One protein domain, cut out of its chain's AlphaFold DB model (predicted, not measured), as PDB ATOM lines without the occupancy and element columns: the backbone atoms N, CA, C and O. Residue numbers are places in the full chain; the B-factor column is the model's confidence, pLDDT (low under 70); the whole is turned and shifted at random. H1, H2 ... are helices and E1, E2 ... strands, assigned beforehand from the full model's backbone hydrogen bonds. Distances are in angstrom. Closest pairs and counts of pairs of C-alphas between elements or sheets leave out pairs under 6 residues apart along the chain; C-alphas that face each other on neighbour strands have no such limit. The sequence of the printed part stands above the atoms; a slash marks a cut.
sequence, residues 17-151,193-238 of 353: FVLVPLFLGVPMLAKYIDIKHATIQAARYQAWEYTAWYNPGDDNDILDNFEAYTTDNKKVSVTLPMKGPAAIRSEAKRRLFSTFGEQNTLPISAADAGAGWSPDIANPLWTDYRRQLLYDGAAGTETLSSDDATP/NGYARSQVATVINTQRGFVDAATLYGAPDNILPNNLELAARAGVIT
ATOM      1  N   PHE A  17     197.543 105.851 116.578       88.88
ATOM      2  CA  PHE A  17     197.392 105.696 115.129       88.88
ATOM      3  C   PHE A  17     196.332 106.624 114.521       88.88
ATOM      4  O   PHE A  17     196.409 106.914 113.332       88.88
ATOM      5  N   VAL A  18     195.371 107.115 115.306       89.50
ATOM      6  CA  VAL A  18     194.330 108.038 114.824       89.50
ATOM      7  C   VAL A  18     194.663 109.492 115.152       89.50
ATOM      8  O   VAL A  18     194.621 110.353 114.275       89.50
ATOM      9  N   LEU A  19     195.012 109.786 116.405       91.38
ATOM     10  CA  LEU A  19     195.197 111.157 116.875       91.38
ATOM     11  C   LEU A  19     196.475 111.787 116.326       91.38
ATOM     12  O   LEU A  19     196.447 112.960 115.968       91.38
ATOM     13  N   VAL A  20     197.583 111.043 116.218       87.50
ATOM     14  CA  VAL A  20     198.847 111.617 115.725       87.50
ATOM     15  C   VAL A  20     198.724 112.058 114.260       87.50
ATOM     16  O   VAL A  20     199.015 113.224 113.984       87.50
ATOM     17  N   PRO A  21     198.230 111.224 113.319       82.81
ATOM     18  CA  PRO A  21     198.011 111.679 111.948       82.81
ATOM     19  C   PRO A  21     196.987 112.812 111.850       82.81
ATOM     20  O   PRO A  21     197.173 113.720 111.046       82.81
ATOM     21  N   LEU A  22     195.945 112.811 112.690       85.44
ATOM     22  CA  LEU A  22     194.963 113.898 112.734       85.44
ATOM     23  C   LEU A  22     195.615 115.230 113.138       85.44
ATOM     24  O   LEU A  22     195.435 116.235 112.450       85.44
ATOM     25  N   PHE A  23     196.407 115.241 114.214       87.50
ATOM     26  CA  PHE A  23     197.084 116.449 114.693       87.50
ATOM     27  C   PHE A  23     198.149 116.969 113.725       87.50
ATOM     28  O   PHE A  23     198.384 118.174 113.692       87.50
ATOM     29  N   LEU A  24     198.764 116.102 112.917       83.62
ATOM     30  CA  LEU A  24     199.674 116.517 111.845       83.62
ATOM     31  C   LEU A  24     198.922 116.969 110.581       83.62
ATOM     32  O   LEU A  24     199.352 117.903 109.906       83.62
ATOM     33  N   GLY A  25     197.776 116.355 110.284       80.19
ATOM     34  CA  GLY A  25     196.961 116.663 109.111       80.19
ATOM     35  C   GLY A  25     196.261 118.020 109.193       80.19
ATOM     36  O   GLY A  25     196.225 118.748 108.204       80.19
ATOM     37  N   VAL A  26     195.751 118.406 110.367       87.62
ATOM     38  CA  VAL A  26     195.059 119.696 110.569       87.62
ATOM     39  C   VAL A  26     195.918 120.917 110.191       87.62
ATOM     40  O   VAL A  26     195.461 121.711 109.366       87.62
ATOM     41  N   PRO A  27     197.148 121.108 110.713       86.19
ATOM     42  CA  PRO A  27     197.972 122.261 110.351       86.19
ATOM     43  C   PRO A  27     198.427 122.226 108.886       86.19
ATOM     44  O   PRO A  27     198.587 123.283 108.279       86.19
ATOM     45  N   MET A  28     198.603 121.042 108.289       82.81
ATOM     46  CA  MET A  28     198.900 120.913 106.859       82.81
ATOM     47  C   MET A  28     197.716 121.379 106.003       82.81
ATOM     48  O   MET A  28     197.887 122.191 105.094       82.81
ATOM     49  N   LEU A  29     196.502 120.933 106.336       84.88
ATOM     50  CA  LEU A  29     195.281 121.357 105.658       84.88
ATOM     51  C   LEU A  29     195.051 122.866 105.805       84.88
ATOM     52  O   LEU A  29     194.697 123.525 104.830       84.88
ATOM     53  N   ALA A  30     195.300 123.423 106.994       88.81
ATOM     54  CA  ALA A  30     195.192 124.858 107.240       88.81
ATOM     55  C   ALA A  30     196.113 125.673 106.315       88.81
ATOM     56  O   ALA A  30     195.665 126.662 105.739       88.81
ATOM     57  N   LYS A  31     197.358 125.222 106.090       88.56
ATOM     58  CA  LYS A  31     198.284 125.864 105.139       88.56
ATOM     59  C   LYS A  31     197.746 125.846 103.706       88.56
ATOM     60  O   LYS A  31     197.826 126.855 103.015       88.56
ATOM     61  N   TYR A  32     197.159 124.735 103.256       88.25
ATOM     62  CA  TYR A  32     196.555 124.662 101.919       88.25
ATOM     63  C   TYR A  32     195.324 125.554 101.766       88.25
ATOM     64  O   TYR A  32     195.132 126.164 100.714       88.25
ATOM     65  N   ILE A  33     194.502 125.651 102.811       90.44
ATOM     66  CA  ILE A  33     193.354 126.562 102.843       90.44
ATOM     67  C   ILE A  33     193.831 128.016 102.755       90.44
ATOM     68  O   ILE A  33     193.276 128.783 101.972       90.44
ATOM     69  N   ASP A  34     194.883 128.380 103.487       91.88
ATOM     70  CA  ASP A  34     195.454 129.728 103.462       91.88
ATOM     71  C   ASP A  34     196.003 130.101 102.073       91.88
ATOM     72  O   ASP A  34     195.627 131.133 101.514       91.88
ATOM     73  N   ILE A  35     196.773 129.206 101.435       90.81
ATOM     74  CA  ILE A  35     197.250 129.407 100.054       90.81
ATOM     75  C   ILE A  35     196.068 129.576  99.090       90.81
ATOM     76  O   ILE A  35     196.067 130.487  98.263       90.81
ATOM     77  N   LYS A  36     195.016 128.756  99.221       91.25
ATOM     78  CA  LYS A  36     193.801 128.889  98.404       91.25
ATOM     79  C   LYS A  36     193.140 130.258  98.578       91.25
ATOM     80  O   LYS A  36     192.671 130.841  97.599       91.25
ATOM     81  N   HIS A  37     193.069 130.766  99.806       93.00
ATOM     82  CA  HIS A  37     192.521 132.093 100.075       93.00
ATOM     83  C   HIS A  37     193.370 133.196  99.440       93.00
ATOM     84  O   HIS A  37     192.788 134.090  98.820       93.00
ATOM     85  N   ALA A  38     194.701 133.097  99.493       92.56
ATOM     86  CA  ALA A  38     195.596 134.014  98.790       92.56
ATOM     87  C   ALA A  38     195.373 133.981  97.266       92.56
ATOM     88  O   ALA A  38     195.245 135.033  96.641       92.56
ATOM     89  N   THR A  39     195.198 132.798  96.663       91.88
ATOM     90  CA  THR A  39     194.853 132.662  95.235       91.88
ATOM     91  C   THR A  39     193.518 133.336  94.893       91.88
ATOM     92  O   THR A  39     193.409 134.026  93.878       91.88
ATOM     93  N   ILE A  40     192.492 133.190  95.742       92.06
ATOM     94  CA  ILE A  40     191.184 133.844  95.545       92.06
ATOM     95  C   ILE A  40     191.305 135.365  95.663       92.06
ATOM     96  O   ILE A  40     190.728 136.093  94.852       92.06
ATOM     97  N   GLN A  41     192.042 135.853  96.660       93.62
ATOM     98  CA  GLN A  41     192.312 137.279  96.819       93.62
ATOM     99  C   GLN A  41     193.075 137.826  95.613       93.62
ATOM    100  O   GLN A  41     192.734 138.902  95.136       93.62
ATOM    101  N   ALA A  42     194.018 137.061  95.059       91.69
ATOM    102  CA  ALA A  42     194.776 137.460  93.881       91.69
ATOM    103  C   ALA A  42     193.889 137.582  92.651       91.69
ATOM    104  O   ALA A  42     193.959 138.595  91.966       91.69
ATOM    105  N   ALA A  43     192.989 136.625  92.416       90.12
ATOM    106  CA  ALA A  43     192.032 136.732  91.319       90.12
ATOM    107  C   ALA A  43     191.142 137.980  91.457       90.12
ATOM    108  O   ALA A  43     190.960 138.725  90.497       90.12
ATOM    109  N   ARG A  44     190.623 138.254  92.663       91.62
ATOM    110  CA  ARG A  44     189.799 139.450  92.932       91.62
ATOM    111  C   ARG A  44     190.583 140.745  92.755       91.62
ATOM    112  O   ARG A  44     190.066 141.684  92.165       91.62
ATOM    113  N   TYR A  45     191.817 140.774  93.246       91.75
ATOM    114  CA  TYR A  45     192.711 141.915  93.127       91.75
ATOM    115  C   TYR A  45     193.018 142.223  91.659       91.75
ATOM    116  O   TYR A  45     192.828 143.350  91.226       91.75
ATOM    117  N   GLN A  46     193.393 141.215  90.866       89.88
ATOM    118  CA  GLN A  46     193.648 141.397  89.437       89.88
ATOM    119  C   GLN A  46     192.398 141.867  88.679       89.88
ATOM    120  O   GLN A  46     192.495 142.750  87.834       89.88
ATOM    121  N   ALA A  47     191.222 141.310  88.994       86.06
ATOM    122  CA  ALA A  47     189.964 141.747  88.391       86.06
ATOM    123  C   ALA A  47     189.610 143.197  88.766       86.06
ATOM    124  O   ALA A  47     189.085 143.925  87.932       86.06
ATOM    125  N   TRP A  48     189.916 143.629  89.994       87.06
ATOM    126  CA  TRP A  48     189.724 145.014  90.428       87.06
ATOM    127  C   TRP A  48     190.728 145.980  89.788       87.06
ATOM    128  O   TRP A  48     190.335 147.061  89.366       87.06
ATOM    129  N   GLU A  49     192.001 145.599  89.662       84.94
ATOM    130  CA  GLU A  49     193.034 146.446  89.044       84.94
ATOM    131  C   GLU A  49     192.667 146.852  87.612       84.94
ATOM    132  O   GLU A  49     192.942 147.978  87.214       84.94
ATOM    133  N   TYR A  50     191.953 146.005  86.869       78.12
ATOM    134  CA  TYR A  50     191.426 146.373  85.553       78.12
ATOM    135  C   TYR A  50     190.348 147.435  85.551       78.12
ATOM    136  O   TYR A  50     190.182 148.152  84.572       78.12
ATOM    137  N   THR A  51     189.609 147.547  86.646       75.44
ATOM    138  CA  THR A  51     188.617 148.608  86.778       75.44
ATOM    139  C   THR A  51     189.286 149.968  86.953       75.44
ATOM    140  O   THR A  51     188.673 150.977  86.634       75.44
ATOM    141  N   ALA A  52     190.532 149.999  87.438       77.88
ATOM    142  CA  ALA A  52     191.277 151.220  87.732       77.88
ATOM    143  C   ALA A  52     192.346 151.562  86.678       77.88
ATOM    144  O   ALA A  52     192.691 152.733  86.520       77.88
ATOM    145  N   TRP A  53     192.889 150.559  85.978       77.75
ATOM    146  CA  TRP A  53     193.997 150.715  85.037       77.75
ATOM    147  C   TRP A  53     193.681 150.137  83.665       77.75
ATOM    148  O   TRP A  53     193.144 149.038  83.538       77.75
ATOM    149  N   TYR A  54     194.140 150.843  82.637       73.94
ATOM    150  CA  TYR A  54     194.018 150.410  81.253       73.94
ATOM    151  C   TYR A  54     195.132 149.464  80.827       73.94
ATOM    152  O   TYR A  54     196.311 149.700  81.112       73.94
ATOM    153  N   ASN A  55     194.762 148.431  80.071       73.94
ATOM    154  CA  ASN A  55     195.722 147.586  79.381       73.94
ATOM    155  C   ASN A  55     196.169 148.274  78.072       73.94
ATOM    156  O   ASN A  55     195.329 148.499  77.204       73.94
ATOM    157  N   PRO A  56     197.466 148.598  77.893       65.38
ATOM    158  CA  PRO A  56     197.975 149.224  76.668       65.38
ATOM    159  C   PRO A  56     197.955 148.316  75.433       65.38
ATOM    160  O   PRO A  56     198.192 148.806  74.335       65.38
ATOM    161  N   GLY A  57     197.769 147.005  75.615       62.97
ATOM    162  CA  GLY A  57     197.739 146.027  74.527       62.97
ATOM    163  C   GLY A  57     196.339 145.646  74.047       62.97
ATOM    164  O   GLY A  57     196.254 144.805  73.158       62.97
ATOM    165  N   ASP A  58     195.286 146.216  74.638       65.62
ATOM    166  CA  ASP A  58     193.899 145.941  74.254       65.62
ATOM    167  C   ASP A  58     193.324 147.132  73.481       65.62
ATOM    168  O   ASP A  58     193.461 148.281  73.919       65.62
ATOM    169  N   ASP A  59     192.633 146.843  72.377       53.00
ATOM    170  CA  ASP A  59     191.918 147.804  71.525       53.00
ATOM    171  C   ASP A  59     190.603 148.247  72.192       53.00
ATOM    172  O   ASP A  59     189.507 148.098  71.658       53.00
ATOM    173  N   ASN A  60     190.695 148.765  73.416       57.44
ATOM    174  CA  ASN A  60     189.526 149.273  74.116       57.44
ATOM    175  C   ASN A  60     189.029 150.544  73.403       57.44
ATOM    176  O   ASN A  60     189.615 151.611  73.596       57.44
ATOM    177  N   ASP A  61     187.888 150.476  72.701       51.09
ATOM    178  CA  ASP A  61     187.137 151.631  72.142       51.09
ATOM    179  C   ASP A  61     186.847 152.736  73.193       51.09
ATOM    180  O   ASP A  61     186.477 153.874  72.894       51.09
ATOM    181  N   ILE A  62     187.004 152.410  74.478       52.31
ATOM    182  CA  ILE A  62     186.894 153.339  75.603       52.31
ATOM    183  C   ILE A  62     188.059 154.349  75.654       52.31
ATOM    184  O   ILE A  62     187.864 155.471  76.132       52.31
ATOM    185  N   LEU A  63     189.241 153.995  75.132       52.78
ATOM    186  CA  LEU A  63     190.425 154.862  75.088       52.78
ATOM    187  C   LEU A  63     190.282 155.987  74.056       52.78
ATOM    188  O   LEU A  63     190.749 157.098  74.306       52.78
ATOM    189  N   ASP A  64     189.554 155.744  72.964       54.38
ATOM    190  CA  ASP A  64     189.264 156.746  71.927       54.38
ATOM    191  C   ASP A  64     188.427 157.921  72.461       54.38
ATOM    192  O   ASP A  64     188.453 159.026  71.920       54.38
ATOM    193  N   ASN A  65     187.719 157.707  73.574       51.12
ATOM    194  CA  ASN A  65     186.894 158.714  74.237       51.12
ATOM    195  C   ASN A  65     187.643 159.508  75.321       51.12
ATOM    196  O   ASN A  65     187.044 160.359  75.988       51.12
ATOM    197  N   PHE A  66     188.934 159.242  75.536       55.88
ATOM    198  CA  PHE A  66     189.756 159.938  76.523       55.88
ATOM    199  C   PHE A  66     190.394 161.195  75.923       55.88
ATOM    200  O   PHE A  66     191.602 161.292  75.707       55.88
ATOM    201  N   GLU A  67     189.559 162.187  75.633       55.03
ATOM    202  CA  GLU A  67     190.003 163.463  75.080       55.03
ATOM    203  C   GLU A  67     189.882 164.575  76.132       55.03
ATOM    204  O   GLU A  67     188.776 165.007  76.471       55.03
ATOM    205  N   ALA A  68     191.014 165.093  76.626       52.75
ATOM    206  CA  ALA A  68     191.008 166.405  77.272       52.75
ATOM    207  C   ALA A  68     191.098 167.508  76.224       52.75
ATOM    208  O   ALA A  68     191.726 167.365  75.175       52.75
ATOM    209  N   TYR A  69     190.481 168.636  76.544       49.88
ATOM    210  CA  TYR A  69     190.485 169.833  75.722       49.88
ATOM    211  C   TYR A  69     191.059 170.985  76.549       49.88
ATOM    212  O   TYR A  69     190.727 171.113  77.728       49.88
ATOM    213  N   THR A  70     191.916 171.816  75.953       51.59
ATOM    214  CA  THR A  70     192.301 173.099  76.557       51.59
ATOM    215  C   THR A  70     191.098 174.043  76.616       51.59
ATOM    216  O   THR A  70     190.092 173.827  75.938       51.59
ATOM    217  N   THR A  71     191.231 175.146  77.358       48.00
ATOM    218  CA  THR A  71     190.284 176.276  77.351       48.00
ATOM    219  C   THR A  71     189.996 176.806  75.935       48.00
ATOM    220  O   THR A  71     188.902 177.291  75.675       48.00
ATOM    221  N   ASP A  72     190.934 176.622  75.001       56.84
ATOM    222  CA  ASP A  72     190.813 177.000  73.584       56.84
ATOM    223  C   ASP A  72     190.244 175.875  72.694       56.84
ATOM    224  O   ASP A  72     190.450 175.872  71.479       56.84
ATOM    225  N   ASN A  73     189.575 174.871  73.274       54.47
ATOM    226  CA  ASN A  73     189.026 173.704  72.567       54.47
ATOM    227  C   ASN A  73     190.058 172.901  71.746       54.47
ATOM    228  O   ASN A  73     189.701 172.180  70.811       54.47
ATOM    229  N   LYS A  74     191.344 172.956  72.107       60.66
ATOM    230  CA  LYS A  74     192.385 172.143  71.468       60.66
ATOM    231  C   LYS A  74     192.517 170.803  72.185       60.66
ATOM    232  O   LYS A  74     192.653 170.787  73.404       60.66
ATOM    233  N   LYS A  75     192.522 169.690  71.442       58.38
ATOM    234  CA  LYS A  75     192.773 168.354  72.011       58.38
ATOM    235  C   LYS A  75     194.152 168.306  72.680       58.38
ATOM    236  O   LYS A  75     195.143 168.739  72.088       58.38
ATOM    237  N   VAL A  76     194.205 167.771  73.894       57.09
ATOM    238  CA  VAL A  76     195.425 167.564  74.681       57.09
ATOM    239  C   VAL A  76     195.571 166.080  74.964       57.09
ATOM    240  O   VAL A  76     194.634 165.439  75.433       57.09
ATOM    241  N   SER A  77     196.764 165.548  74.708       57.12
ATOM    242  CA  SER A  77     197.138 164.202  75.131       57.12
ATOM    243  C   SER A  77     197.181 164.146  76.653       57.12
ATOM    244  O   SER A  77     198.007 164.808  77.279       57.12
ATOM    245  N   VAL A  78     196.286 163.366  77.248       59.62
ATOM    246  CA  VAL A  78     196.283 163.120  78.689       59.62
ATOM    247  C   VAL A  78     197.050 161.838  78.964       59.62
ATOM    248  O   VAL A  78     196.886 160.844  78.257       59.62
ATOM    249  N   THR A  79     197.875 161.847  80.007       61.84
ATOM    250  CA  THR A  79     198.516 160.629  80.500       61.84
ATOM    251  C   THR A  79     197.453 159.704  81.082       61.84
ATOM    252  O   THR A  79     196.906 159.966  82.151       61.84
ATOM    253  N   LEU A  80     197.165 158.622  80.366       67.25
ATOM    254  CA  LEU A  80     196.269 157.568  80.821       67.25
ATOM    255  C   LEU A  80     196.917 156.764  81.961       67.25
ATOM    256  O   LEU A  80     198.112 156.458  81.889       67.25
ATOM    257  N   PRO A  81     196.158 156.368  82.998       69.38
ATOM    258  CA  PRO A  81     196.624 155.383  83.963       69.38
ATOM    259  C   PRO A  81     196.665 154.007  83.285       69.38
ATOM    260  O   PRO A  81     195.660 153.306  83.192       69.38
ATOM    261  N   MET A  82     197.838 153.610  82.796       75.12
ATOM    262  CA  MET A  82     198.026 152.333  82.101       75.12
ATOM    263  C   MET A  82     198.840 151.359  82.953       75.12
ATOM    264  O   MET A  82     199.880 151.723  83.508       75.12
ATOM    265  N   LYS A  83     198.394 150.102  83.028       81.31
ATOM    266  CA  LYS A  83     199.116 149.011  83.686       81.31
ATOM    267  C   LYS A  83     198.896 147.710  82.918       81.31
ATOM    268  O   LYS A  83     197.772 147.271  82.714       81.31
ATOM    269  N   GLY A  84     199.990 147.084  82.486       81.56
ATOM    270  CA  GLY A  84     199.920 145.849  81.708       81.56
ATOM    271  C   GLY A  84     199.522 144.616  82.545       81.56
ATOM    272  O   GLY A  84     199.857 144.550  83.732       81.56
ATOM    273  N   PRO A  85     198.925 143.578  81.927       82.12
ATOM    274  CA  PRO A  85     198.553 142.316  82.579       82.12
ATOM    275  C   PRO A  85     199.698 141.655  83.359       82.12
ATOM    276  O   PRO A  85     199.505 141.142  84.459       82.12
ATOM    277  N   ALA A  86     200.917 141.681  82.812       84.62
ATOM    278  CA  ALA A  86     202.095 141.108  83.464       84.62
ATOM    279  C   ALA A  86     202.481 141.863  84.749       84.62
ATOM    280  O   ALA A  86     202.836 141.236  85.747       84.62
ATOM    281  N   ALA A  87     202.357 143.194  84.741       87.94
ATOM    282  CA  ALA A  87     202.611 144.037  85.906       87.94
ATOM    283  C   ALA A  87     201.567 143.792  87.006       87.94
ATOM    284  O   ALA A  87     201.937 143.586  88.159       87.94
ATOM    285  N   ILE A  88     200.283 143.704  86.635       88.44
ATOM    286  CA  ILE A  88     199.183 143.368  87.554       88.44
ATOM    287  C   ILE A  88     199.406 141.991  88.198       88.44
ATOM    288  O   ILE A  88     199.260 141.836  89.411       88.44
ATOM    289  N   ARG A  89     199.808 140.981  87.415       87.75
ATOM    290  CA  ARG A  89     200.118 139.638  87.940       87.75
ATOM    291  C   ARG A  89     201.308 139.653  88.899       87.75
ATOM    292  O   ARG A  89     201.241 139.023  89.951       87.75
ATOM    293  N   SER A  90     202.375 140.363  88.543       88.69
ATOM    294  CA  SER A  90     203.576 140.532  89.370       88.69
ATOM    295  C   SER A  90     203.244 141.185  90.718       88.69
ATOM    296  O   SER A  90     203.591 140.652  91.771       88.69
ATOM    297  N   GLU A  91     202.472 142.272  90.687       90.81
ATOM    298  CA  GLU A  91     202.004 143.007  91.864       90.81
ATOM    299  C   GLU A  91     201.087 142.147  92.745       90.81
ATOM    300  O   GLU A  91     201.309 142.047  93.952       90.81
ATOM    301  N   ALA A  92     200.117 141.444  92.143       91.06
ATOM    302  CA  ALA A  92     199.227 140.522  92.850       91.06
ATOM    303  C   ALA A  92     200.011 139.418  93.574       91.06
ATOM    304  O   ALA A  92     199.751 139.132  94.743       91.06
ATOM    305  N   LYS A  93     200.998 138.819  92.893       89.69
ATOM    306  CA  LYS A  93     201.864 137.785  93.474       89.69
ATOM    307  C   LYS A  93     202.674 138.336  94.634       89.69
ATOM    308  O   LYS A  93     202.662 137.778  95.726       89.69
ATOM    309  N   ARG A  94     203.347 139.461  94.416       90.06
ATOM    310  CA  ARG A  94     204.195 140.089  95.425       90.06
ATOM    311  C   ARG A  94     203.414 140.527  96.658       90.06
ATOM    312  O   ARG A  94     203.964 140.423  97.737       90.06
ATOM    313  N   ARG A  95     202.168 140.988  96.527       89.25
ATOM    314  CA  ARG A  95     201.375 141.484  97.668       89.25
ATOM    315  C   ARG A  95     200.673 140.398  98.465       89.25
ATOM    316  O   ARG A  95     200.509 140.543  99.668       89.25
ATOM    317  N   LEU A  96     200.216 139.346  97.791       91.19
ATOM    318  CA  LEU A  96     199.324 138.358  98.406       91.19
ATOM    319  C   LEU A  96     200.028 137.049  98.755       91.19
ATOM    320  O   LEU A  96     199.509 136.278  99.553       91.19
ATOM    321  N   PHE A  97     201.207 136.802  98.177       91.69
ATOM    322  CA  PHE A  97     201.993 135.590  98.421       91.69
ATOM    323  C   PHE A  97     203.286 135.859  99.196       91.69
ATOM    324  O   PHE A  97     204.118 134.960  99.353       91.69
ATOM    325  N   SER A  98     203.487 137.091  99.664       91.12
ATOM    326  CA  SER A  98     204.645 137.462 100.467       91.12
ATOM    327  C   SER A  98     204.409 137.321 101.968       91.12
ATOM    328  O   SER A  98     203.298 137.087 102.438       91.12
ATOM    329  N   THR A  99     205.478 137.527 102.731       86.50
ATOM    330  CA  THR A  99     205.452 137.721 104.176       86.50
ATOM    331  C   THR A  99     204.417 138.767 104.595       86.50
ATOM    332  O   THR A  99     204.311 139.850 104.010       86.50
ATOM    333  N   PHE A 100     203.679 138.429 105.645       78.00
ATOM    334  CA  PHE A 100     202.761 139.310 106.345       78.00
ATOM    335  C   PHE A 100     203.093 139.271 107.839       78.00
ATOM    336  O   PHE A 100     203.490 138.238 108.379       78.00
ATOM    337  N   GLY A 101     202.963 140.405 108.518       70.38
ATOM    338  CA  GLY A 101     203.249 140.514 109.946       70.38
ATOM    339  C   GLY A 101     203.512 141.946 110.391       70.38
ATOM    340  O   GLY A 101     203.909 142.797 109.601       70.38
ATOM    341  N   GLU A 102     203.329 142.210 111.677       67.75
ATOM    342  CA  GLU A 102     203.373 143.558 112.260       67.75
ATOM    343  C   GLU A 102     204.677 144.328 111.970       67.75
ATOM    344  O   GLU A 102     204.655 145.545 111.828       67.75
ATOM    345  N   GLN A 103     205.802 143.619 111.822       70.06
ATOM    346  CA  GLN A 103     207.130 144.219 111.626       70.06
ATOM    347  C   GLN A 103     207.750 143.947 110.244       70.06
ATOM    348  O   GLN A 103     208.676 144.647 109.850       70.06
ATOM    349  N   ASN A 104     207.241 142.954 109.505       73.38
ATOM    350  CA  ASN A 104     207.847 142.444 108.264       73.38
ATOM    351  C   ASN A 104     206.850 142.379 107.091       73.38
ATOM    352  O   ASN A 104     207.070 141.628 106.140       73.38
ATOM    353  N   THR A 105     205.730 143.109 107.154       80.56
ATOM    354  CA  THR A 105     204.829 143.241 105.997       80.56
ATOM    355  C   THR A 105     205.521 144.071 104.925       80.56
ATOM    356  O   THR A 105     206.019 145.162 105.208       80.56
ATOM    357  N   LEU A 106     205.548 143.566 103.690       83.00
ATOM    358  CA  LEU A 106     206.077 144.340 102.573       83.00
ATOM    359  C   LEU A 106     205.247 145.618 102.380       83.00
ATOM    360  O   LEU A 106     204.022 145.531 102.258       83.00
ATOM    361  N   PRO A 107     205.883 146.801 102.328       83.06
ATOM    362  CA  PRO A 107     205.162 148.031 102.058       83.06
ATOM    363  C   PRO A 107     204.603 148.001 100.636       83.06
ATOM    364  O   PRO A 107     205.305 147.653  99.685       83.06
ATOM    365  N   ILE A 108     203.348 148.420 100.498       84.00
ATOM    366  CA  ILE A 108     202.718 148.635  99.197       84.00
ATOM    367  C   ILE A 108     203.456 149.779  98.502       84.00
ATOM    368  O   ILE A 108     203.520 150.894  99.021       84.00
ATOM    369  N   SER A 109     204.030 149.504  97.333       83.94
ATOM    370  CA  SER A 109     204.848 150.478  96.612       83.94
ATOM    371  C   SER A 109     204.635 150.411  95.102       83.94
ATOM    372  O   SER A 109     204.257 149.380  94.549       83.94
ATOM    373  N   ALA A 110     204.955 151.503  94.406       77.75
ATOM    374  CA  ALA A 110     204.937 151.530  92.941       77.75
ATOM    375  C   ALA A 110     205.954 150.555  92.308       77.75
ATOM    376  O   ALA A 110     205.810 150.180  91.147       77.75
ATOM    377  N   ALA A 111     206.969 150.116  93.065       80.88
ATOM    378  CA  ALA A 111     207.961 149.150  92.600       80.88
ATOM    379  C   ALA A 111     207.411 147.715  92.525       80.88
ATOM    380  O   ALA A 111     208.030 146.859  91.889       80.88
ATOM    381  N   ASP A 112     206.249 147.442  93.130       84.38
ATOM    382  CA  ASP A 112     205.675 146.095  93.190       84.38
ATOM    383  C   ASP A 112     205.362 145.524  91.804       84.38
ATOM    384  O   ASP A 112     205.559 144.333  91.563       84.38
ATOM    385  N   ALA A 113     204.950 146.388  90.876       82.06
ATOM    386  CA  ALA A 113     204.673 146.034  89.490       82.06
ATOM    387  C   ALA A 113     205.909 145.479  88.753       82.06
ATOM    388  O   ALA A 113     205.770 144.604  87.899       82.06
ATOM    389  N   GLY A 114     207.114 145.959  89.087       78.88
ATOM    390  CA  GLY A 114     208.357 145.625  88.379       78.88
ATOM    391  C   GLY A 114     209.271 144.627  89.091       78.88
ATOM    392  O   GLY A 114     210.036 143.931  88.433       78.88
ATOM    393  N   ALA A 115     209.208 144.541  90.421       79.69
ATOM    394  CA  ALA A 115     210.190 143.787  91.203       79.69
ATOM    395  C   ALA A 115     209.841 142.300  91.416       79.69
ATOM    396  O   ALA A 115     210.701 141.544  91.862       79.69
ATOM    397  N   GLY A 116     208.622 141.867  91.075       82.31
ATOM    398  CA  GLY A 116     208.223 140.459  91.133       82.31
ATOM    399  C   GLY A 116     208.155 139.870  92.544       82.31
ATOM    400  O   GLY A 116     208.455 140.526  93.548       82.31
ATOM    401  N   TRP A 117     207.724 138.609  92.605       90.12
ATOM    402  CA  TRP A 117     207.795 137.780  93.806       90.12
ATOM    403  C   TRP A 117     209.126 137.015  93.835       90.12
ATOM    404  O   TRP A 117     209.600 136.577  92.787       90.12
ATOM    405  N   SER A 118     209.710 136.822  95.020       88.75
ATOM    406  CA  SER A 118     210.900 135.987  95.211       88.75
ATOM    407  C   SER A 118     210.780 135.098  96.459       88.75
ATOM    408  O   SER A 118     210.034 135.434  97.383       88.75
ATOM    409  N   PRO A 119     211.540 133.989  96.535       88.00
ATOM    410  CA  PRO A 119     211.556 133.121  97.713       88.00
ATOM    411  C   PRO A 119     211.956 133.831  99.017       88.00
ATOM    412  O   PRO A 119     211.505 133.428 100.086       88.00
ATOM    413  N   ASP A 120     212.756 134.899  98.942       87.88
ATOM    414  CA  ASP A 120     213.235 135.649 100.116       87.88
ATOM    415  C   ASP A 120     212.117 136.404 100.840       87.88
ATOM    416  O   ASP A 120     212.206 136.673 102.037       87.88
ATOM    417  N   ILE A 121     211.060 136.747 100.106       88.50
ATOM    418  CA  ILE A 121     209.884 137.427 100.640       88.50
ATOM    419  C   ILE A 121     208.704 136.478 100.818       88.50
ATOM    420  O   ILE A 121     207.598 136.949 101.060       88.50
ATOM    421  N   ALA A 122     208.902 135.168 100.666       90.06
ATOM    422  CA  ALA A 122     207.831 134.192 100.758       90.06
ATOM    423  C   ALA A 122     207.166 134.203 102.140       90.06
ATOM    424  O   ALA A 122     207.792 134.480 103.166       90.06
ATOM    425  N   ASN A 123     205.882 133.860 102.173       90.00
ATOM    426  CA  ASN A 123     205.164 133.707 103.426       90.00
ATOM    427  C   ASN A 123     205.797 132.587 104.288       90.00
ATOM    428  O   ASN A 123     205.795 131.421 103.874       90.00
ATOM    429  N   PRO A 124     206.296 132.897 105.502       87.88
ATOM    430  CA  PRO A 124     206.994 131.922 106.339       87.88
ATOM    431  C   PRO A 124     206.089 130.775 106.818       87.88
ATOM    432  O   PRO A 124     206.586 129.688 107.124       87.88
ATOM    433  N   LEU A 125     204.765 130.977 106.858       88.75
ATOM    434  CA  LEU A 125     203.801 129.945 107.255       88.75
ATOM    435  C   LEU A 125     203.615 128.867 106.183       88.75
ATOM    436  O   LEU A 125     203.212 127.744 106.498       88.75
ATOM    437  N   TRP A 126     203.953 129.171 104.930       90.50
ATOM    438  CA  TRP A 126     203.869 128.245 103.800       90.50
ATOM    439  C   TRP A 126     205.157 127.449 103.629       90.50
ATOM    440  O   TRP A 126     205.637 127.222 102.520       90.50
ATOM    441  N   THR A 127     205.719 127.018 104.751       88.38
ATOM    442  CA  THR A 127     206.868 126.124 104.795       88.38
ATOM    443  C   THR A 127     206.459 124.776 105.362       88.38
ATOM    444  O   THR A 127     205.627 124.675 106.268       88.38
ATOM    445  N   ASP A 128     207.024 123.711 104.818       83.56
ATOM    446  CA  ASP A 128     206.874 122.366 105.348       83.56
ATOM    447  C   ASP A 128     207.680 122.184 106.654       83.56
ATOM    448  O   ASP A 128     208.503 123.029 107.015       83.56
ATOM    449  N   TYR A 129     207.508 121.060 107.357       79.81
ATOM    450  CA  TYR A 129     208.276 120.710 108.562       79.81
ATOM    451  C   TYR A 129     209.801 120.706 108.321       79.81
ATOM    452  O   TYR A 129     210.585 120.893 109.250       79.81
ATOM    453  N   ARG A 130     210.226 120.563 107.059       82.25
ATOM    454  CA  ARG A 130     211.623 120.632 106.595       82.25
ATOM    455  C   ARG A 130     212.098 122.051 106.260       82.25
ATOM    456  O   ARG A 130     213.193 122.203 105.725       82.25
ATOM    457  N   ARG A 131     211.279 123.076 106.531       83.62
ATOM    458  CA  ARG A 131     211.487 124.484 106.142       83.62
ATOM    459  C   ARG A 131     211.592 124.707 104.632       83.62
ATOM    460  O   ARG A 131     212.276 125.614 104.174       83.62
ATOM    461  N   GLN A 132     210.933 123.860 103.852       86.25
ATOM    462  CA  GLN A 132     210.882 123.984 102.397       86.25
ATOM    463  C   GLN A 132     209.586 124.674 101.998       86.25
ATOM    464  O   GLN A 132     208.549 124.402 102.593       86.25
ATOM    465  N   LEU A 133     209.649 125.581 101.030       88.31
ATOM    466  CA  LEU A 133     208.481 126.340 100.598       88.31
ATOM    467  C   LEU A 133     207.456 125.422  99.919       88.31
ATOM    468  O   LEU A 133     207.803 124.640  99.037       88.31
ATOM    469  N   LEU A 134     206.195 125.545 100.332       88.44
ATOM    470  CA  LEU A 134     205.046 124.915  99.679       88.44
ATOM    471  C   LEU A 134     204.681 125.648  98.381       88.44
ATOM    472  O   LEU A 134     204.187 125.025  97.448       88.44
ATOM    473  N   TYR A 135     204.945 126.954  98.329       89.44
ATOM    474  CA  TYR A 135     204.796 127.800  97.149       89.44
ATOM    475  C   TYR A 135     206.139 128.448  96.812       89.44
ATOM    476  O   TYR A 135     206.690 129.199  97.615       89.44
ATOM    477  N   ASP A 136     206.664 128.153  95.627       86.19
ATOM    478  CA  ASP A 136     207.978 128.599  95.147       86.19
ATOM    479  C   ASP A 136     207.891 129.689  94.066       86.19
ATOM    480  O   ASP A 136     208.887 129.995  93.411       86.19
ATOM    481  N   GLY A 137     206.709 130.282  93.874       83.50
ATOM    482  CA  GLY A 137     206.474 131.287  92.839       83.50
ATOM    483  C   GLY A 137     205.966 130.717  91.513       83.50
ATOM    484  O   GLY A 137     205.618 131.501  90.623       83.50
ATOM    485  N   ALA A 138     205.877 129.388  91.366       81.44
ATOM    486  CA  ALA A 138     205.398 128.753  90.142       81.44
ATOM    487  C   ALA A 138     203.982 129.222  89.760       81.44
ATOM    488  O   ALA A 138     203.025 129.148  90.541       81.44
ATOM    489  N   ALA A 139     203.863 129.724  88.531       69.81
ATOM    490  CA  ALA A 139     202.598 130.112  87.924       69.81
ATOM    491  C   ALA A 139     201.912 128.876  87.328       69.81
ATOM    492  O   ALA A 139     202.544 128.132  86.579       69.81
ATOM    493  N   GLY A 140     200.633 128.666  87.645       72.62
ATOM    494  CA  GLY A 140     199.792 127.695  86.944       72.62
ATOM    495  C   GLY A 140     199.165 128.300  85.684       72.62
ATOM    496  O   GLY A 140     199.674 129.268  85.113       72.62
ATOM    497  N   THR A 141     198.015 127.769  85.269       73.75
ATOM    498  CA  THR A 141     197.248 128.338  84.152       73.75
ATOM    499  C   THR A 141     196.635 129.690  84.536       73.75
ATOM    500  O   THR A 141     195.544 129.758  85.112       73.75
ATOM    501  N   GLU A 142     197.323 130.779  84.193       76.00
ATOM    502  CA  GLU A 142     196.852 132.149  84.403       76.00
ATOM    503  C   GLU A 142     196.264 132.723  83.112       76.00
ATOM    504  O   GLU A 142     196.930 132.794  82.080       76.00
ATOM    505  N   THR A 143     195.010 133.165  83.173       76.00
ATOM    506  CA  THR A 143     194.378 133.909  82.077       76.00
ATOM    507  C   THR A 143     193.846 135.207  82.630       76.00
ATOM    508  O   THR A 143     193.346 135.272  83.751       76.00
ATOM    509  N   LEU A 144     194.033 136.266  81.863       68.62
ATOM    510  CA  LEU A 144     193.643 137.590  82.276       68.62
ATOM    511  C   LEU A 144     193.169 138.304  81.008       68.62
ATOM    512  O   LEU A 144     193.982 138.486  80.104       68.62
ATOM    513  N   SER A 145     191.865 138.564  80.926       68.31
ATOM    514  CA  SER A 145     191.204 139.222  79.795       68.31
ATOM    515  C   SER A 145     190.435 140.431  80.314       68.31
ATOM    516  O   SER A 145     189.770 140.332  81.349       68.31
ATOM    517  N   SER A 146     190.561 141.561  79.628       62.62
ATOM    518  CA  SER A 146     189.935 142.839  79.995       62.62
ATOM    519  C   SER A 146     188.886 143.321  78.994       62.62
ATOM    520  O   SER A 146     188.217 144.302  79.287       62.62
ATOM    521  N   ASP A 147     188.728 142.622  77.870       62.50
ATOM    522  CA  ASP A 147     187.901 143.029  76.722       62.50
ATOM    523  C   ASP A 147     186.882 141.933  76.344       62.50
ATOM    524  O   ASP A 147     186.392 141.848  75.219       62.50
ATOM    525  N   ASP A 148     186.568 141.027  77.279       63.31
ATOM    526  CA  ASP A 148     185.577 139.992  76.996       63.31
ATOM    527  C   ASP A 148     184.194 140.648  76.835       63.31
ATOM    528  O   ASP A 148     183.795 141.545  77.583       63.31
ATOM    529  N   ALA A 149     183.417 140.156  75.870       57.88
ATOM    530  CA  ALA A 149     182.037 140.585  75.716       57.88
ATOM    531  C   ALA A 149     181.238 140.276  76.995       57.88
ATOM    532  O   ALA A 149     181.238 139.155  77.515       57.88
ATOM    533  N   THR A 150     180.520 141.281  77.479       56.22
ATOM    534  CA  THR A 150     179.554 141.187  78.566       56.22
ATOM    535  C   THR A 150     178.597 140.030  78.290       56.22
ATOM    536  O   THR A 150     178.030 139.926  77.197       56.22
ATOM    537  N   PRO A 151     178.407 139.122  79.265       48.69
ATOM    538  CA  PRO A 151     177.469 138.026  79.108       48.69
ATOM    539  C   PRO A 151     176.081 138.581  78.793       48.69
ATOM    540  O   PRO A 151     175.491 139.314  79.589       48.69
ATOM    541  N   ASN A 193     182.062 145.402  75.788       57.16
ATOM    542  CA  ASN A 193     183.308 144.749  76.196       57.16
ATOM    543  C   ASN A 193     183.762 145.088  77.632       57.16
ATOM    544  O   ASN A 193     184.927 144.959  77.985       57.16
ATOM    545  N   GLY A 194     182.840 145.498  78.508       61.03
ATOM    546  CA  GLY A 194     183.139 145.846  79.906       61.03
ATOM    547  C   GLY A 194     183.320 144.663  80.874       61.03
ATOM    548  O   GLY A 194     183.117 144.839  82.080       61.03
ATOM    549  N   TYR A 195     183.603 143.442  80.395       68.62
ATOM    550  CA  TYR A 195     183.786 142.271  81.261       68.62
ATOM    551  C   TYR A 195     185.266 141.938  81.454       68.62
ATOM    552  O   TYR A 195     185.914 141.319  80.614       68.62
ATOM    553  N   ALA A 196     185.787 142.285  82.630       75.69
ATOM    554  CA  ALA A 196     187.118 141.881  83.052       75.69
ATOM    555  C   ALA A 196     187.061 140.510  83.734       75.69
ATOM    556  O   ALA A 196     186.305 140.307  84.691       75.69
ATOM    557  N   ARG A 197     187.904 139.573  83.296       81.56
ATOM    558  CA  ARG A 197     188.034 138.228  83.861       81.56
ATOM    559  C   ARG A 197     189.479 137.931  84.245       81.56
ATOM    560  O   ARG A 197     190.397 138.012  83.434       81.56
ATOM    561  N   SER A 198     189.660 137.478  85.481       86.50
ATOM    562  CA  SER A 198     190.924 136.961  85.999       86.50
ATOM    563  C   SER A 198     190.798 135.492  86.377       86.50
ATOM    564  O   SER A 198     189.850 135.070  87.044       86.50
ATOM    565  N   GLN A 199     191.785 134.708  85.965       88.50
ATOM    566  CA  GLN A 199     192.067 133.382  86.479       88.50
ATOM    567  C   GLN A 199     193.499 133.365  86.998       88.50
ATOM    568  O   GLN A 199     194.448 133.560  86.238       88.50
ATOM    569  N   VAL A 200     193.638 133.061  88.283       88.69
ATOM    570  CA  VAL A 200     194.929 132.879  88.942       88.69
ATOM    571  C   VAL A 200     195.055 131.424  89.330       88.69
ATOM    572  O   VAL A 200     194.137 130.862  89.929       88.69
ATOM    573  N   ALA A 201     196.188 130.821  89.000       88.62
ATOM    574  CA  ALA A 201     196.505 129.467  89.395       88.62
ATOM    575  C   ALA A 201     197.845 129.437  90.127       88.62
ATOM    576  O   ALA A 201     198.857 129.941  89.640       88.62
ATOM    577  N   THR A 202     197.828 128.840  91.310       88.38
ATOM    578  CA  THR A 202     198.980 128.694  92.193       88.38
ATOM    579  C   THR A 202     199.358 127.225  92.235       88.38
ATOM    580  O   THR A 202     198.527 126.382  92.573       88.38
ATOM    581  N   VAL A 203     200.607 126.913  91.905       87.69
ATOM    582  CA  VAL A 203     201.119 125.545  91.991       87.69
ATOM    583  C   VAL A 203     201.740 125.336  93.367       87.69
ATOM    584  O   VAL A 203     202.603 126.100  93.792       87.69
ATOM    585  N   ILE A 204     201.274 124.308  94.069       87.00
ATOM    586  CA  ILE A 204     201.774 123.902  95.379       87.00
ATOM    587  C   ILE A 204     202.632 122.658  95.211       87.00
ATOM    588  O   ILE A 204     202.188 121.670  94.624       87.00
ATOM    589  N   ASN A 205     203.827 122.679  95.791       83.88
ATOM    590  CA  ASN A 205     204.683 121.508  95.867       83.88
ATOM    591  C   ASN A 205     204.169 120.557  96.963       83.88
ATOM    592  O   ASN A 205     204.160 120.905  98.147       83.88
ATOM    593  N   THR A 206     203.710 119.369  96.568       73.75
ATOM    594  CA  THR A 206     203.172 118.347  97.484       73.75
ATOM    595  C   THR A 206     204.206 117.276  97.835       73.75
ATOM    596  O   THR A 206     204.082 116.602  98.859       73.75
ATOM    597  N   GLN A 207     205.260 117.124  97.029       62.84
ATOM    598  CA  GLN A 207     206.315 116.140  97.247       62.84
ATOM    599  C   GLN A 207     207.447 116.711  98.099       62.84
ATOM    600  O   GLN A 207     208.424 117.156  97.514       62.84
ATOM    601  N   ARG A 208     207.387 116.599  99.442       51.78
ATOM    602  CA  ARG A 208     208.584 116.430 100.321       51.78
ATOM    603  C   ARG A 208     208.347 115.569 101.578       51.78
ATOM    604  O   ARG A 208     209.008 115.764 102.590       51.78
ATOM    605  N   GLY A 209     207.534 114.516 101.438       54.50
ATOM    606  CA  GLY A 209     207.613 113.278 102.226       54.50
ATOM    607  C   GLY A 209     207.054 113.333 103.648       54.50
ATOM    608  O   GLY A 209     207.641 113.946 104.522       54.50
ATOM    609  N   PHE A 210     206.005 112.563 103.920       51.16
ATOM    610  CA  PHE A 210     205.909 111.882 105.218       51.16
ATOM    611  C   PHE A 210     206.146 110.390 105.042       51.16
ATOM    612  O   PHE A 210     206.891 109.820 105.827       51.16
ATOM    613  N   VAL A 211     205.652 109.798 103.951       50.81
ATOM    614  CA  VAL A 211     206.116 108.522 103.406       50.81
ATOM    615  C   VAL A 211     205.788 108.510 101.913       50.81
ATOM    616  O   VAL A 211     204.743 109.025 101.514       50.81
ATOM    617  N   ASP A 212     206.676 107.976 101.083       48.84
ATOM    618  CA  ASP A 212     206.362 107.735  99.681       48.84
ATOM    619  C   ASP A 212     205.344 106.577  99.602       48.84
ATOM    620  O   ASP A 212     205.523 105.505 100.189       48.84
ATOM    621  N   ALA A 213     204.201 106.829  98.959       48.78
ATOM    622  CA  ALA A 213     203.118 105.854  98.844       48.78
ATOM    623  C   ALA A 213     203.577 104.589  98.100       48.78
ATOM    624  O   ALA A 213     203.080 103.495  98.393       48.78
ATOM    625  N   ALA A 214     204.572 104.724  97.216       49.31
ATOM    626  CA  ALA A 214     205.214 103.595  96.564       49.31
ATOM    627  C   ALA A 214     205.970 102.715  97.569       49.31
ATOM    628  O   ALA A 214     205.931 101.488  97.467       49.31
ATOM    629  N   THR A 215     206.557 103.308  98.617       53.47
ATOM    630  CA  THR A 215     207.254 102.571  99.682       53.47
ATOM    631  C   THR A 215     206.318 101.946 100.724       53.47
ATOM    632  O   THR A 215     206.676 100.927 101.308       53.47
ATOM    633  N   LEU A 216     205.131 102.515 100.977       53.06
ATOM    634  CA  LEU A 216     204.181 101.986 101.979       53.06
ATOM    635  C   LEU A 216     203.251 100.886 101.461       53.06
ATOM    636  O   LEU A 216     202.860 100.022 102.241       53.06
ATOM    637  N   TYR A 217     202.865 100.934 100.184       55.06
ATOM    638  CA  TYR A 217     201.825 100.050  99.639       55.06
ATOM    639  C   TYR A 217     202.222  99.326  98.344       55.06
ATOM    640  O   TYR A 217     201.374  98.664  97.748       55.06
ATOM    641  N   GLY A 218     203.479  99.432  97.883       54.91
ATOM    642  CA  GLY A 218     203.871  98.916  96.559       54.91
ATOM    643  C   GLY A 218     203.046  99.546  95.432       54.91
ATOM    644  O   GLY A 218     202.819  98.939  94.386       54.91
ATOM    645  N   ALA A 219     202.517 100.736  95.701       52.00
ATOM    646  CA  ALA A 219     201.608 101.447  94.834       52.00
ATOM    647  C   ALA A 219     202.417 102.087  93.692       52.00
ATOM    648  O   ALA A 219     203.499 102.606  93.952       52.00
ATOM    649  N   PRO A 220     201.935 102.063  92.439       54.00
ATOM    650  CA  PRO A 220     202.641 102.702  91.332       54.00
ATOM    651  C   PRO A 220     202.898 104.184  91.646       54.00
ATOM    652  O   PRO A 220     202.013 104.843  92.192       54.00
ATOM    653  N   ASP A 221     204.076 104.690  91.264       54.06
ATOM    654  CA  ASP A 221     204.674 106.009  91.587       54.06
ATOM    655  C   ASP A 221     203.794 107.264  91.330       54.06
ATOM    656  O   ASP A 221     204.226 108.389  91.562       54.06
ATOM    657  N   ASN A 222     202.547 107.106  90.877       51.62
ATOM    658  CA  ASN A 222     201.680 108.155  90.339       51.62
ATOM    659  C   ASN A 222     200.330 108.323  91.069       51.62
ATOM    660  O   ASN A 222     199.408 108.907  90.502       51.62
ATOM    661  N   ILE A 223     200.152 107.812  92.295       53.50
ATOM    662  CA  ILE A 223     198.856 107.948  93.002       53.50
ATOM    663  C   ILE A 223     198.565 109.398  93.429       53.50
ATOM    664  O   ILE A 223     197.400 109.783  93.522       53.50
ATOM    665  N   LEU A 224     199.593 110.226  93.642       54.69
ATOM    666  CA  LEU A 224     199.429 111.644  93.964       54.69
ATOM    667  C   LEU A 224     200.315 112.497  93.049       54.69
ATOM    668  O   LEU A 224     201.514 112.234  92.969       54.69
ATOM    669  N   PRO A 225     199.765 113.515  92.365       61.25
ATOM    670  CA  PRO A 225     200.571 114.410  91.549       61.25
ATOM    671  C   PRO A 225     201.556 115.184  92.435       61.25
ATOM    672  O   PRO A 225     201.186 115.684  93.500       61.25
ATOM    673  N   ASN A 226     202.802 115.306  91.966       67.25
ATOM    674  CA  ASN A 226     203.903 115.983  92.675       67.25
ATOM    675  C   ASN A 226     203.652 117.478  92.910       67.25
ATOM    676  O   ASN A 226     204.299 118.106  93.748       67.25
ATOM    677  N   ASN A 227     202.699 118.019  92.156       74.06
ATOM    678  CA  ASN A 227     202.257 119.391  92.198       74.06
ATOM    679  C   ASN A 227     200.726 119.411  92.266       74.06
ATOM    680  O   ASN A 227     200.056 118.723  91.495       74.06
ATOM    681  N   LEU A 228     200.180 120.225  93.162       83.00
ATOM    682  CA  LEU A 228     198.750 120.507  93.247       83.00
ATOM    683  C   LEU A 228     198.495 121.921  92.731       83.00
ATOM    684  O   LEU A 228     198.975 122.889  93.314       83.00
ATOM    685  N   GLU A 229     197.723 122.051  91.657       86.25
ATOM    686  CA  GLU A 229     197.304 123.357  91.147       86.25
ATOM    687  C   GLU A 229     196.012 123.803  91.840       86.25
ATOM    688  O   GLU A 229     194.976 123.137  91.767       86.25
ATOM    689  N   LEU A 230     196.068 124.952  92.512       86.81
ATOM    690  CA  LEU A 230     194.898 125.641  93.040       86.81
ATOM    691  C   LEU A 230     194.544 126.796  92.113       86.81
ATOM    692  O   LEU A 230     195.295 127.762  92.012       86.81
ATOM    693  N   ALA A 231     193.387 126.713  91.460       88.38
ATOM    694  CA  ALA A 231     192.890 127.766  90.584       88.38
ATOM    695  C   ALA A 231     191.748 128.554  91.241       88.38
ATOM    696  O   ALA A 231     190.837 127.983  91.845       88.38
ATOM    697  N   ALA A 232     191.767 129.873  91.064       88.31
ATOM    698  CA  ALA A 232     190.680 130.776  91.402       88.31
ATOM    699  C   ALA A 232     190.307 131.634  90.193       88.31
ATOM    700  O   ALA A 232     191.137 131.938  89.337       88.31
ATOM    701  N   ARG A 233     189.036 132.024  90.131       88.31
ATOM    702  CA  ARG A 233     188.494 132.894  89.089       88.31
ATOM    703  C   ARG A 233     187.745 134.048  89.731       88.31
ATOM    704  O   ARG A 233     187.039 133.851  90.720       88.31
ATOM    705  N   ALA A 234     187.878 135.225  89.147       85.00
ATOM    706  CA  ALA A 234     187.094 136.400  89.476       85.00
ATOM    707  C   ALA A 234     186.729 137.123  88.181       85.00
ATOM    708  O   ALA A 234     187.436 137.018  87.180       85.00
ATOM    709  N   GLY A 235     185.619 137.847  88.202       83.56
ATOM    710  CA  GLY A 235     185.257 138.725  87.107       83.56
ATOM    711  C   GLY A 235     184.489 139.922  87.628       83.56
ATOM    712  O   GLY A 235     183.797 139.820  88.643       83.56
ATOM    713  N   VAL A 236     184.646 141.043  86.943       77.50
ATOM    714  CA  VAL A 236     183.941 142.287  87.229       77.50
ATOM    715  C   VAL A 236     183.335 142.769  85.922       77.50
ATOM    716  O   VAL A 236     184.010 142.816  84.900       77.50
ATOM    717  N   ILE A 237     182.045 143.086  85.968       72.25
ATOM    718  CA  ILE A 237     181.375 143.816  84.897       72.25
ATOM    719  C   ILE A 237     181.360 145.258  85.358       72.25
ATOM    720  O   ILE A 237     180.629 145.604  86.286       72.25
ATOM    721  N   THR A 238     182.222 146.064  84.766       66.38
ATOM    722  CA  THR A 238     182.206 147.494  85.000       66.38
ATOM    723  C   THR A 238     182.742 148.191  83.779       66.38
ATOM    724  O   THR A 238     183.747 147.810  83.188       66.38
TER     725      THR A 238
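Overview. This is residues 17 to 151 and 193 to 238 of the 353 residues of an uncharacterized protein of Gammaproteobacteria bacterium (UniProt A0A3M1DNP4). One long helix, H1, lies slantwise over one face of a narrow three-stranded sheet, with the shorter helix H2 on the same face and little H3 packed on H2; no named helix covers the other face. H1 sticks out with residues 17 to 27 at one end, the loop of residues 53 to 84 lengthens the other, and tiny H4 lies away from the sheet. The printed part has 181 residues with H1, H2, H3, E1, E2, H4 and E3 in that order along the chain; the sheet runs E1, E2, E3, antiparallel throughout. The class is mixed, helices and strands, though under half of the residues are in named elements. The whole is loose, with a radius of gyration of the C-alphas of 21.4 A, and only just a rod, spanning 82 by 41 by 23 A.

Arrangement. Start with H1, residues 17 to 52, which has a kink of 26 degrees near residue 24. It is on the sheet of E1, residues 143 to 148, E2, residues 195 to 205, and E3, residues 227 to 237, at a height over the sheet of 5.9 A. It lies over E2 and E3, and on the local plane its line stands at 35 degrees to E3. Its closest C-alphas to E3 are those of Ile 40 and Ala 232, 5.2 A. With residues 38 to 49 alone it touches H2, residues 85 to 96, at a steep tilt of 41 degrees, opposite ways, a helical hairpin; look at the C-alphas of Ala 42 and Ala 92, the closest, 5.5 A apart. Together they make two layers, helices on one face of a sheet. H2 touches H3, residues 112 to 115, closest at the C-alphas of Ala 87 and Ala 113, 4.6 A. Between E1 and E2, N 197 and O 145 are 2.8 A apart; between E2 and E3, N 202 and O 230 are 2.8 A apart, both within hydrogen-bond range. H4, residues 213 to 217, is not on the sheet and is apart from H1. Every O i to N i+4 pair is within hydrogen-bond range in H2 and H4, and 27 of 32 in H1; H3 is too short for such a pair.

Along the chain. Find C-alpha 17 at (197.392, 105.696, 115.129); H1 runs 53.5 A from there to C-alpha 52. H2 measures 16.3 A and E1 11.8 A. E2 measures 32.9 A, and E3 33.0 A, ending at C-alpha 237 at (181.375, 143.816, 84.897).

Size, cuts and confidence. The C-alphas of Phe 17 and Asp 72, the two farthest apart, are 82.8 A apart. Residues 152 to 192 are not printed, and C-alphas 151 and 193 are 9.4 A apart across this cut. The links H1 to H2, H2 to H3 and H3 to E1 are long. The model's mean pLDDT over the printed part is 75.8; look for values under 70 at residues 56 to 81 and 207 to 226, among others.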